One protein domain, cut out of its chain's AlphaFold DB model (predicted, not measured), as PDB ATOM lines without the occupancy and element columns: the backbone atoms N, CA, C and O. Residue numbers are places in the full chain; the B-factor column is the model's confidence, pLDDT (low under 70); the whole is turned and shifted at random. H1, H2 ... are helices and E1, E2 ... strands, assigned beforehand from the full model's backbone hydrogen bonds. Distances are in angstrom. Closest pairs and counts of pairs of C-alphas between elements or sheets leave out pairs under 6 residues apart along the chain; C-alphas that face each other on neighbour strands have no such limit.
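Overview. This is residues 9 to 80 of the 402 residues of the protein "RBR-type E3 ubiquitin transferase" of Caenorhabditis brenneri (UniProt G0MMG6). The model is a string of small parts set one after another along one long axis: a loop at one end, the short helix H1, the longer helix H2 in the middle, and two small strand hairpins, E1 with E2 and then E3 with E4, at the other end. H1 and H2 make a narrow corner at the tight link between them, and residues 11 to 16 of the first loop stick out free. The printed part has 72 residues, with two named helices and four named strands in the order H1 H2 E1 E2 E3 E4; the class is mixed, helices and strands, with 34 residues, under half, in named elements. Each hairpin is its own two-stranded antiparallel sheet. The whole is only just loose, close to extended, with a radius of gyration of the C-alphas of 16.4 A, and its outline is elongated, 46 by 26 by 16 A.

Arrangement. Residues 9 to 20 hold no named element, and their C-alphas lie 16 to 29 A from the mean of the C-alphas. H1, residues 21 to 27, is close to but not clearly touching H2, residues 31 to 45; their closest C-alphas, Asn 25 and Ser 31, are 5.9 A apart. The two run opposite ways at a shallow tilt of 28 degrees. In H2 every O i to N i+4 pair is within hydrogen-bond range; in H1 2 of 3 are. The closest C-alphas of H2 and E1, residues 49 to 51, are Val 43 and Ile 49, 5.8 A apart. E1 and E2, residues 60 to 62, form a hairpin, antiparallel at 156 degrees, with N 50 and O 61 at 2.9 A. The closest C-alphas of E2 and E3, residues 70 to 72, are Ala 61 and Val 71, 7.1 A apart. E3 and E4, residues 78 to 80, form the second hairpin, antiparallel at 147 degrees, with N 71 and O 79 at 2.9 A. Among the pairs apart are H1 and E1, H2 and E3, and E1 and E4.

Along the chain. H1 begins at C-alpha 21, (4.469, 10.334, -2.567), and measures 10.3 A. H2 measures 21.4 A and ends at C-alpha 45, (9.747, 19.049, 12.379). E1 measures 7.0 A, E2 6.5 A and E3 6.9 A. E4 measures 7.3 A and ends at C-alpha 80, (25.288, 21.206, 17.878).

Size, cuts and confidence. The two C-alphas farthest apart, those of Lys 14 and Asp 76, are 50.0 A apart. The printed part has no cut and no long link. The mean pLDDT of the printed part is 83.9, and no printed residue is under 70.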
ATOM      1  N   LYS A   9       0.158  20.373  -3.555       88.31
ATOM      2  CA  LYS A   9      -1.300  20.494  -3.709       88.31
ATOM      3  C   LYS A   9      -1.689  20.341  -5.176       88.31
ATOM      4  O   LYS A   9      -0.866  20.568  -6.062       88.31
ATOM      5  N   CYS A  10      -2.948  19.988  -5.419       88.50
ATOM      6  CA  CYS A  10      -3.545  20.089  -6.747       88.50
ATOM      7  C   CYS A  10      -3.366  21.508  -7.318       88.50
ATOM      8  O   CYS A  10      -3.432  22.490  -6.578       88.50
ATOM      9  N   MET A  11      -3.134  21.610  -8.629       88.69
ATOM     10  CA  MET A  11      -2.929  22.894  -9.311       88.69
ATOM     11  C   MET A  11      -4.225  23.701  -9.478       88.69
ATOM     12  O   MET A  11      -4.154  24.898  -9.745       88.69
ATOM     13  N   ASP A  12      -5.398  23.077  -9.312       91.56
ATOM     14  CA  ASP A  12      -6.674  23.794  -9.268       91.56
ATOM     15  C   ASP A  12      -6.771  24.599  -7.953       91.56
ATOM     16  O   ASP A  12      -6.804  23.993  -6.877       91.56
ATOM     17  N   PRO A  13      -6.878  25.942  -8.005       85.12
ATOM     18  CA  PRO A  13      -6.942  26.796  -6.818       85.12
ATOM     19  C   PRO A  13      -8.101  26.484  -5.861       85.12
ATOM     20  O   PRO A  13      -8.024  26.810  -4.676       85.12
ATOM     21  N   LYS A  14      -9.195  25.884  -6.355       91.25
ATOM     22  CA  LYS A  14     -10.356  25.498  -5.535       91.25
ATOM     23  C   LYS A  14     -10.201  24.107  -4.923       91.25
ATOM     24  O   LYS A  14     -10.913  23.772  -3.973       91.25
ATOM     25  N   CYS A  15      -9.276  23.303  -5.438       89.56
ATOM     26  CA  CYS A  15      -9.032  21.952  -4.968       89.56
ATOM     27  C   CYS A  15      -8.031  21.953  -3.804       89.56
ATOM     28  O   CYS A  15      -6.934  22.500  -3.885       89.56
ATOM     29  N   LYS A  16      -8.399  21.308  -2.691       87.69
ATOM     30  CA  LYS A  16      -7.543  21.173  -1.494       87.69
ATOM     31  C   LYS A  16      -6.819  19.824  -1.419       87.69
ATOM     32  O   LYS A  16      -6.232  19.511  -0.385       87.69
ATOM     33  N   LEU A  17      -6.881  19.020  -2.481       90.50
ATOM     34  CA  LEU A  17      -6.275  17.693  -2.518       90.50
ATOM     35  C   LEU A  17      -4.748  17.795  -2.393       90.50
ATOM     36  O   LEU A  17      -4.107  18.572  -3.107       90.50
ATOM     37  N   LEU A  18      -4.181  16.993  -1.494       88.12
ATOM     38  CA  LEU A  18      -2.740  16.814  -1.347       88.12
ATOM     39  C   LEU A  18      -2.288  15.619  -2.180       88.12
ATOM     40  O   LEU A  18      -2.916  14.561  -2.164       88.12
ATOM     41  N   ILE A  19      -1.185  15.797  -2.891       86.94
ATOM     42  CA  ILE A  19      -0.609  14.771  -3.747       86.94
ATOM     43  C   ILE A  19       0.328  13.900  -2.902       86.94
ATOM     44  O   ILE A  19       1.263  14.399  -2.274       86.94
ATOM     45  N   GLY A  20       0.057  12.593  -2.865       83.25
ATOM     46  CA  GLY A  20       0.854  11.618  -2.117       83.25
ATOM     47  C   GLY A  20       2.157  11.230  -2.825       83.25
ATOM     48  O   GLY A  20       2.261  11.324  -4.047       83.25
ATOM     49  N   LYS A  21       3.138  10.728  -2.058       83.06
ATOM     50  CA  LYS A  21       4.469  10.334  -2.567       83.06
ATOM     51  C   LYS A  21       4.405   9.380  -3.764       83.06
ATOM     52  O   LYS A  21       5.188   9.539  -4.693       83.06
ATOM     53  N   SER A  22       3.495   8.406  -3.741       83.88
ATOM     54  CA  SER A  22       3.328   7.422  -4.819       83.88
ATOM     55  C   SER A  22       3.030   8.084  -6.162       83.88
ATOM     56  O   SER A  22       3.693   7.772  -7.142       83.88
ATOM     57  N   PHE A  23       2.108   9.049  -6.179       85.31
ATOM     58  CA  PHE A  23       1.770   9.816  -7.376       85.31
ATOM     59  C   PHE A  23       2.945  10.692  -7.819       85.31
ATOM     60  O   PHE A  23       3.298  10.718  -8.986       85.31
ATOM     61  N   VAL A  24       3.609  11.383  -6.889       83.88
ATOM     62  CA  VAL A  24       4.756  12.245  -7.224       83.88
ATOM     63  C   VAL A  24       5.900  11.448  -7.867       83.88
ATOM     64  O   VAL A  24       6.492  11.901  -8.841       83.88
ATOM     65  N   ASN A  25       6.180  10.249  -7.356       83.19
ATOM     66  CA  ASN A  25       7.233   9.377  -7.875       83.19
ATOM     67  C   ASN A  25       6.946   8.832  -9.284       83.19
ATOM     68  O   ASN A  25       7.889   8.461  -9.973       83.19
ATOM     69  N   GLU A  26       5.682   8.774  -9.707       85.44
ATOM     70  CA  GLU A  26       5.299   8.330 -11.054       85.44
ATOM     71  C   GLU A  26       5.643   9.378 -12.125       85.44
ATOM     72  O   GLU A  26       5.977   9.028 -13.254       85.44
ATOM     73  N   PHE A  27       5.615  10.665 -11.761       83.00
ATOM     74  CA  PHE A  27       5.801  11.783 -12.696       83.00
ATOM     75  C   PHE A  27       7.137  12.527 -12.540       83.00
ATOM     76  O   PHE A  27       7.461  13.377 -13.370       83.00
ATOM     77  N   LEU A  28       7.917  12.255 -11.487       81.56
ATOM     78  CA  LEU A  28       9.235  12.863 -11.293       81.56
ATOM     79  C   LEU A  28      10.356  11.988 -11.858       81.56
ATOM     80  O   LEU A  28      10.591  10.879 -11.392       81.56
ATOM     81  N   ASN A  29      11.138  12.565 -12.772       74.69
ATOM     82  CA  ASN A  29      12.371  11.952 -13.277       74.69
ATOM     83  C   ASN A  29      13.491  11.899 -12.217       74.69
ATOM     84  O   ASN A  29      14.362  11.039 -12.289       74.69
ATOM     85  N   ASP A  30      13.472  12.812 -11.239       73.19
ATOM     86  CA  ASP A  30      14.425  12.865 -10.125       73.19
ATOM     87  C   ASP A  30      13.693  12.644  -8.791       73.19
ATOM     88  O   ASP A  30      13.284  13.578  -8.094       73.19
ATOM     89  N   SER A  31      13.507  11.369  -8.443       76.38
ATOM     90  CA  SER A  31      12.919  10.955  -7.166       76.38
ATOM     91  C   SER A  31      13.803  11.322  -5.967       76.38
ATOM     92  O   SER A  31      13.285  11.584  -4.878       76.38
ATOM     93  N   ALA A  32      15.123  11.426  -6.155       78.75
ATOM     94  CA  ALA A  32      16.069  11.716  -5.084       78.75
ATOM     95  C   ALA A  32      15.905  13.144  -4.540       78.75
ATOM     96  O   ALA A  32      16.021  13.365  -3.328       78.75
ATOM     97  N   PHE A  33      15.580  14.115  -5.401       80.25
ATOM     98  CA  PHE A  33      15.277  15.480  -4.969       80.25
ATOM     99  C   PHE A  33      14.049  15.536  -4.047       80.25
ATOM    100  O   PHE A  33      14.096  16.152  -2.977       80.25
ATOM    101  N   TYR A  34      12.960  14.863  -4.428       81.94
ATOM    102  CA  TYR A  34      11.724  14.854  -3.644       81.94
ATOM    103  C   TYR A  34      11.874  14.087  -2.326       81.94
ATOM    104  O   TYR A  34      11.422  14.554  -1.281       81.94
ATOM    105  N   GLU A  35      12.591  12.960  -2.329       82.25
ATOM    106  CA  GLU A  35      12.905  12.235  -1.096       82.25
ATOM    107  C   GLU A  35      13.743  13.071  -0.129       82.25
ATOM    108  O   GLU A  35      13.439  13.132   1.065       82.25
ATOM    109  N   LYS A  36      14.743  13.795  -0.641       82.00
ATOM    110  CA  LYS A  36      15.536  14.734   0.160       82.00
ATOM    111  C   LYS A  36      14.663  15.830   0.772       82.00
ATOM    112  O   LYS A  36      14.885  16.207   1.922       82.00
ATOM    113  N   LEU A  37      13.670  16.331   0.037       82.50
ATOM    114  CA  LEU A  37      12.722  17.332   0.524       82.50
ATOM    115  C   LEU A  37      11.871  16.779   1.680       82.50
ATOM    116  O   LEU A  37      11.808  17.417   2.727       82.50
ATOM    117  N   ILE A  38      11.300  15.576   1.532       84.25
ATOM    118  CA  ILE A  38      10.520  14.903   2.587       84.25
ATOM    119  C   ILE A  38      11.366  14.716   3.850       84.25
ATOM    120  O   ILE A  38      10.942  15.095   4.943       84.25
ATOM    121  N   VAL A  39      12.572  14.156   3.702       84.38
ATOM    122  CA  VAL A  39      13.478  13.907   4.830       84.38
ATOM    123  C   VAL A  39      13.837  15.217   5.527       84.38
ATOM    124  O   VAL A  39      13.753  15.302   6.750       84.38
ATOM    125  N   ASN A  40      14.166  16.269   4.774       80.94
ATOM    126  CA  ASN A  40      14.478  17.576   5.350       80.94
ATOM    127  C   ASN A  40      13.285  18.177   6.109       80.94
ATOM    128  O   ASN A  40      13.487  18.767   7.168       80.94
ATOM    129  N   THR A  41      12.057  18.040   5.600       82.25
ATOM    130  CA  THR A  41      10.855  18.524   6.295       82.25
ATOM    131  C   THR A  41      10.598  17.735   7.581       82.25
ATOM    132  O   THR A  41      10.344  18.343   8.618       82.25
ATOM    133  N   PHE A  42      10.734  16.405   7.552       83.94
ATOM    134  CA  PHE A  42      10.583  15.555   8.738       83.94
ATOM    135  C   PHE A  42      11.615  15.881   9.828       83.94
ATOM    136  O   PHE A  42      11.269  16.013  11.001       83.94
ATOM    137  N   VAL A  43      12.875  16.063   9.431       82.50
ATOM    138  CA  VAL A  43      13.978  16.419  10.336       82.50
ATOM    139  C   VAL A  43      13.753  17.804  10.937       82.50
ATOM    140  O   VAL A  43      13.848  17.959  12.146       82.50
ATOM    141  N   LYS A  44      13.349  18.801  10.138       73.00
ATOM    142  CA  LYS A  44      13.001  20.140  10.651       73.00
ATOM    143  C   LYS A  44      11.837  20.121  11.647       73.00
ATOM    144  O   LYS A  44      11.815  20.946  12.554       73.00
ATOM    145  N   ALA A  45      10.880  19.210  11.471       74.50
ATOM    146  CA  ALA A  45       9.747  19.049  12.379       74.50
ATOM    147  C   ALA A  45      10.102  18.279  13.665       74.50
ATOM    148  O   ALA A  45       9.372  18.367  14.649       74.50
ATOM    149  N   THR A  46      11.209  17.529  13.672       76.75
ATOM    150  CA  THR A  46      11.597  16.655  14.785       76.75
ATOM    151  C   THR A  46      12.811  17.218  15.518       76.75
ATOM    152  O   THR A  46      13.944  17.034  15.095       76.75
ATOM    153  N   HIS A  47      12.599  17.839  16.678       75.00
ATOM    154  CA  HIS A  47      13.668  18.507  17.441       75.00
ATOM    155  C   HIS A  47      14.709  17.577  18.096       75.00
ATOM    156  O   HIS A  47      15.634  18.060  18.739       75.00
ATOM    157  N   THR A  48      14.567  16.258  17.960       81.12
ATOM    158  CA  THR A  48      15.508  15.250  18.486       81.12
ATOM    159  C   THR A  48      16.330  14.565  17.399       81.12
ATOM    160  O   THR A  48      17.127  13.680  17.707       81.12
ATOM    161  N   ILE A  49      16.128  14.922  16.126       86.94
ATOM    162  CA  ILE A  49      16.843  14.339  14.990       86.94
ATOM    163  C   ILE A  49      17.460  15.461  14.173       86.94
ATOM    164  O   ILE A  49      16.754  16.353  13.717       86.94
ATOM    165  N   THR A  50      18.759  15.357  13.907       85.00
ATOM    166  CA  THR A  50      19.497  16.405  13.198       85.00
ATOM    167  C   THR A  50      20.474  15.807  12.213       85.00
ATOM    168  O   THR A  50      21.219  14.879  12.522       85.00
ATOM    169  N   LYS A  51      20.476  16.340  10.992       89.12
ATOM    170  CA  LYS A  51      21.387  15.889   9.943       89.12
ATOM    171  C   LYS A  51      22.825  16.297  10.269       89.12
ATOM    172  O   LYS A  51      23.057  17.423  10.714       89.12
ATOM    173  N   CYS A  52      23.780  15.409   9.994       91.44
ATOM    174  CA  CYS A  52      25.192  15.773   9.987       91.44
ATOM    175  C   CYS A  52      25.431  16.948   9.009       91.44
ATOM    176  O   CYS A  52      24.936  16.897   7.879       91.44
ATOM    177  N   PRO A  53      26.160  18.004   9.416       89.62
ATOM    178  CA  PRO A  53      26.423  19.153   8.551       89.62
ATOM    179  C   PRO A  53      27.454  18.861   7.452       89.62
ATOM    180  O   PRO A  53      27.561  19.640   6.507       89.62
ATOM    181  N   ASP A  54      28.201  17.759   7.548       89.88
ATOM    182  CA  ASP A  54      29.135  17.354   6.503       89.88
ATOM    183  C   ASP A  54      28.378  17.014   5.207       89.88
ATOM    184  O   ASP A  54      27.449  16.204   5.200       89.88
ATOM    185  N   ALA A  55      28.774  17.647   4.099       86.62
ATOM    186  CA  ALA A  55      28.092  17.522   2.815       86.62
ATOM    187  C   ALA A  55      28.137  16.095   2.241       86.62
ATOM    188  O   ALA A  55      27.233  15.700   1.499       86.62
ATOM    189  N   THR A  56      29.173  15.330   2.586       88.56
ATOM    190  CA  THR A  56      29.380  13.950   2.131       88.56
ATOM    191  C   THR A  56      28.688  12.936   3.041       88.56
ATOM    192  O   THR A  56      28.341  11.835   2.606       88.56
ATOM    193  N   CYS A  57      28.404  13.323   4.289       89.69
ATOM    194  CA  CYS A  57      27.761  12.468   5.271       89.69
ATOM    195  C   CYS A  57      26.231  12.451   5.113       89.69
ATOM    196  O   CYS A  57      25.553  13.479   5.035       89.69
ATOM    197  N   LYS A  58      25.656  11.245   5.103       87.75
ATOM    198  CA  LYS A  58      24.200  11.018   5.011       87.75
ATOM    199  C   LYS A  58      23.564  10.638   6.352       87.75
ATOM    200  O   LYS A  58      22.393  10.271   6.384       87.75
ATOM    201  N   LEU A  59      24.328  10.696   7.440       90.44
ATOM    202  CA  LEU A  59      23.882  10.265   8.760       90.44
ATOM    203  C   LEU A  59      23.102  11.361   9.492       90.44
ATOM    204  O   LEU A  59      23.290  12.562   9.271       90.44
ATOM    205  N   PHE A  60      22.247  10.914  10.408       90.81
ATOM    206  CA  PHE A  60      21.452  11.756  11.291       90.81
ATOM    207  C   PHE A  60      21.783  11.401  12.738       90.81
ATOM    208  O   PHE A  60      21.818  10.226  13.102       90.81
ATOM    209  N   ALA A  61      22.027  12.414  13.559       87.44
ATOM    210  CA  ALA A  61      22.160  12.257  14.996       87.44
ATOM    211  C   ALA A  61      20.765  12.237  15.629       87.44
ATOM    212  O   ALA A  61      19.922  13.065  15.284       87.44
ATOM    213  N   LYS A  62      20.537  11.306  16.561       89.06
ATOM    214  CA  LYS A  62      19.333  11.249  17.393       89.06
ATOM    215  C   LYS A  62      19.712  11.526  18.846       89.06
ATOM    216  O   LYS A  62      20.577  10.838  19.382       89.06
ATOM    217  N   THR A  63      19.056  12.493  19.478       82.31
ATOM    218  CA  THR A  63      19.255  12.849  20.889       82.31
ATOM    219  C   THR A  63      18.110  12.344  21.766       82.31
ATOM    220  O   THR A  63      17.025  12.008  21.286       82.31
ATOM    221  N   SER A  64      18.360  12.257  23.075       81.50
ATOM    222  CA  SER A  64      17.358  11.866  24.077       81.50
ATOM    223  C   SER A  64      16.372  12.991  24.406       81.50
ATOM    224  O   SER A  64      15.232  12.713  24.769       81.50
ATOM    225  N   SER A  65      16.795  14.248  24.263       75.25
ATOM    226  CA  SER A  65      15.980  15.441  24.490       75.25
ATOM    227  C   SER A  65      16.109  16.429  23.328       75.25
ATOM    228  O   SER A  65      17.024  16.334  22.506       75.25
ATOM    229  N   ALA A  66      15.169  17.374  23.259       70.12
ATOM    230  CA  ALA A  66      15.184  18.481  22.300       70.12
ATOM    231  C   ALA A  66      16.140  19.619  22.710       70.12
ATOM    232  O   ALA A  66      16.252  20.623  22.006       70.12
ATOM    233  N   GLU A  67      16.805  19.495  23.860       70.69
ATOM    234  CA  GLU A  67      17.775  20.485  24.309       70.69
ATOM    235  C   GLU A  67      19.027  20.441  23.420       70.69
ATOM    236  O   GLU A  67      19.444  19.360  22.985       70.69
ATOM    237  N   PRO A  68      19.659  21.596  23.142       73.81
ATOM    238  CA  PRO A  68      20.925  21.626  22.429       73.81
ATOM    239  C   PRO A  68      21.976  20.780  23.154       73.81
ATOM    240  O   PRO A  68      22.190  20.929  24.354       73.81
ATOM    241  N   GLN A  69      22.652  19.909  22.415       74.75
ATOM    242  CA  GLN A  69      23.719  19.035  22.899       74.75
ATOM    243  C   GLN A  69      24.861  19.020  21.884       74.75
ATOM    244  O   GLN A  69      24.650  19.223  20.686       74.75
ATOM    245  N   THR A  70      26.080  18.762  22.351       82.19
ATOM    246  CA  THR A  70      27.210  18.477  21.461       82.19
ATOM    247  C   THR A  70      27.137  17.017  21.035       82.19
ATOM    248  O   THR A  70      27.156  16.129  21.886       82.19
ATOM    249  N   VAL A  71      27.064  16.769  19.730       84.06
ATOM    250  CA  VAL A  71      27.024  15.421  19.155       84.06
ATOM    251  C   VAL A  71      28.250  15.183  18.285       84.06
ATOM    252  O   VAL A  71      28.667  16.068  17.538       84.06
ATOM    253  N   THR A  72      28.805  13.977  18.367       86.44
ATOM    254  CA  THR A  72      29.896  13.512  17.505       86.44
ATOM    255  C   THR A  72      29.334  12.494  16.526       86.44
ATOM    256  O   THR A  72      28.776  11.474  16.930       86.44
ATOM    257  N   CYS A  73      29.434  12.788  15.231       89.19
ATOM    258  CA  CYS A  73      29.082  11.846  14.176       89.19
ATOM    259  C   CYS A  73      30.167  10.775  14.028       89.19
ATOM    260  O   CYS A  73      31.321  11.014  14.359       89.19
ATOM    261  N   THR A  74      29.829   9.627  13.444       91.12
ATOM    262  CA  THR A  74      30.816   8.589  13.097       91.12
ATOM    263  C   THR A  74      31.743   8.997  11.948       91.12
ATOM    264  O   THR A  74      32.707   8.295  11.683       91.12
ATOM    265  N   CYS A  75      31.455  10.099  11.247       90.62
ATOM    266  CA  CYS A  75      32.388  10.750  10.319       90.62
ATOM    267  C   CYS A  75      33.276  11.794  11.026       90.62
ATOM    268  O   CYS A  75      33.715  12.755  10.401       90.62
ATOM    269  N   ASP A  76      33.411  11.686  12.350       85.31
ATOM    270  CA  ASP A  76      34.173  12.559  13.253       85.31
ATOM    271  C   ASP A  76      33.730  14.030  13.312       85.31
ATOM    272  O   ASP A  76      34.276  14.834  14.070       85.31
ATOM    273  N   ARG A  77      32.672  14.407  12.581       86.50
ATOM    274  CA  ARG A  77      32.111  15.757  12.666       86.50
ATOM    275  C   ARG A  77      31.420  15.966  14.011       86.50
ATOM    276  O   ARG A  77      30.426  15.304  14.312       86.50
ATOM    277  N   ILE A  78      31.896  16.953  14.765       84.31
ATOM    278  CA  ILE A  78      31.286  17.408  16.018       84.31
ATOM    279  C   ILE A  78      30.436  18.652  15.740       84.31
ATOM    280  O   ILE A  78      30.917  19.599  15.119       84.31
ATOM    281  N   PHE A  79      29.180  18.656  16.179       85.69
ATOM    282  CA  PHE A  79      28.247  19.758  15.928       85.69
ATOM    283  C   PHE A  79      27.174  19.875  17.018       85.69
ATOM    284  O   PHE A  79      27.008  18.991  17.857       85.69
ATOM    285  N   CYS A  80      26.445  20.990  17.021       84.44
ATOM    286  CA  CYS A  80      25.288  21.206  17.878       84.44
ATOM    287  C   CYS A  80      24.063  20.464  17.329       84.44
ATOM    288  O   CYS A  80      23.646  20.696  16.191       84.44
TER     289      CYS A  80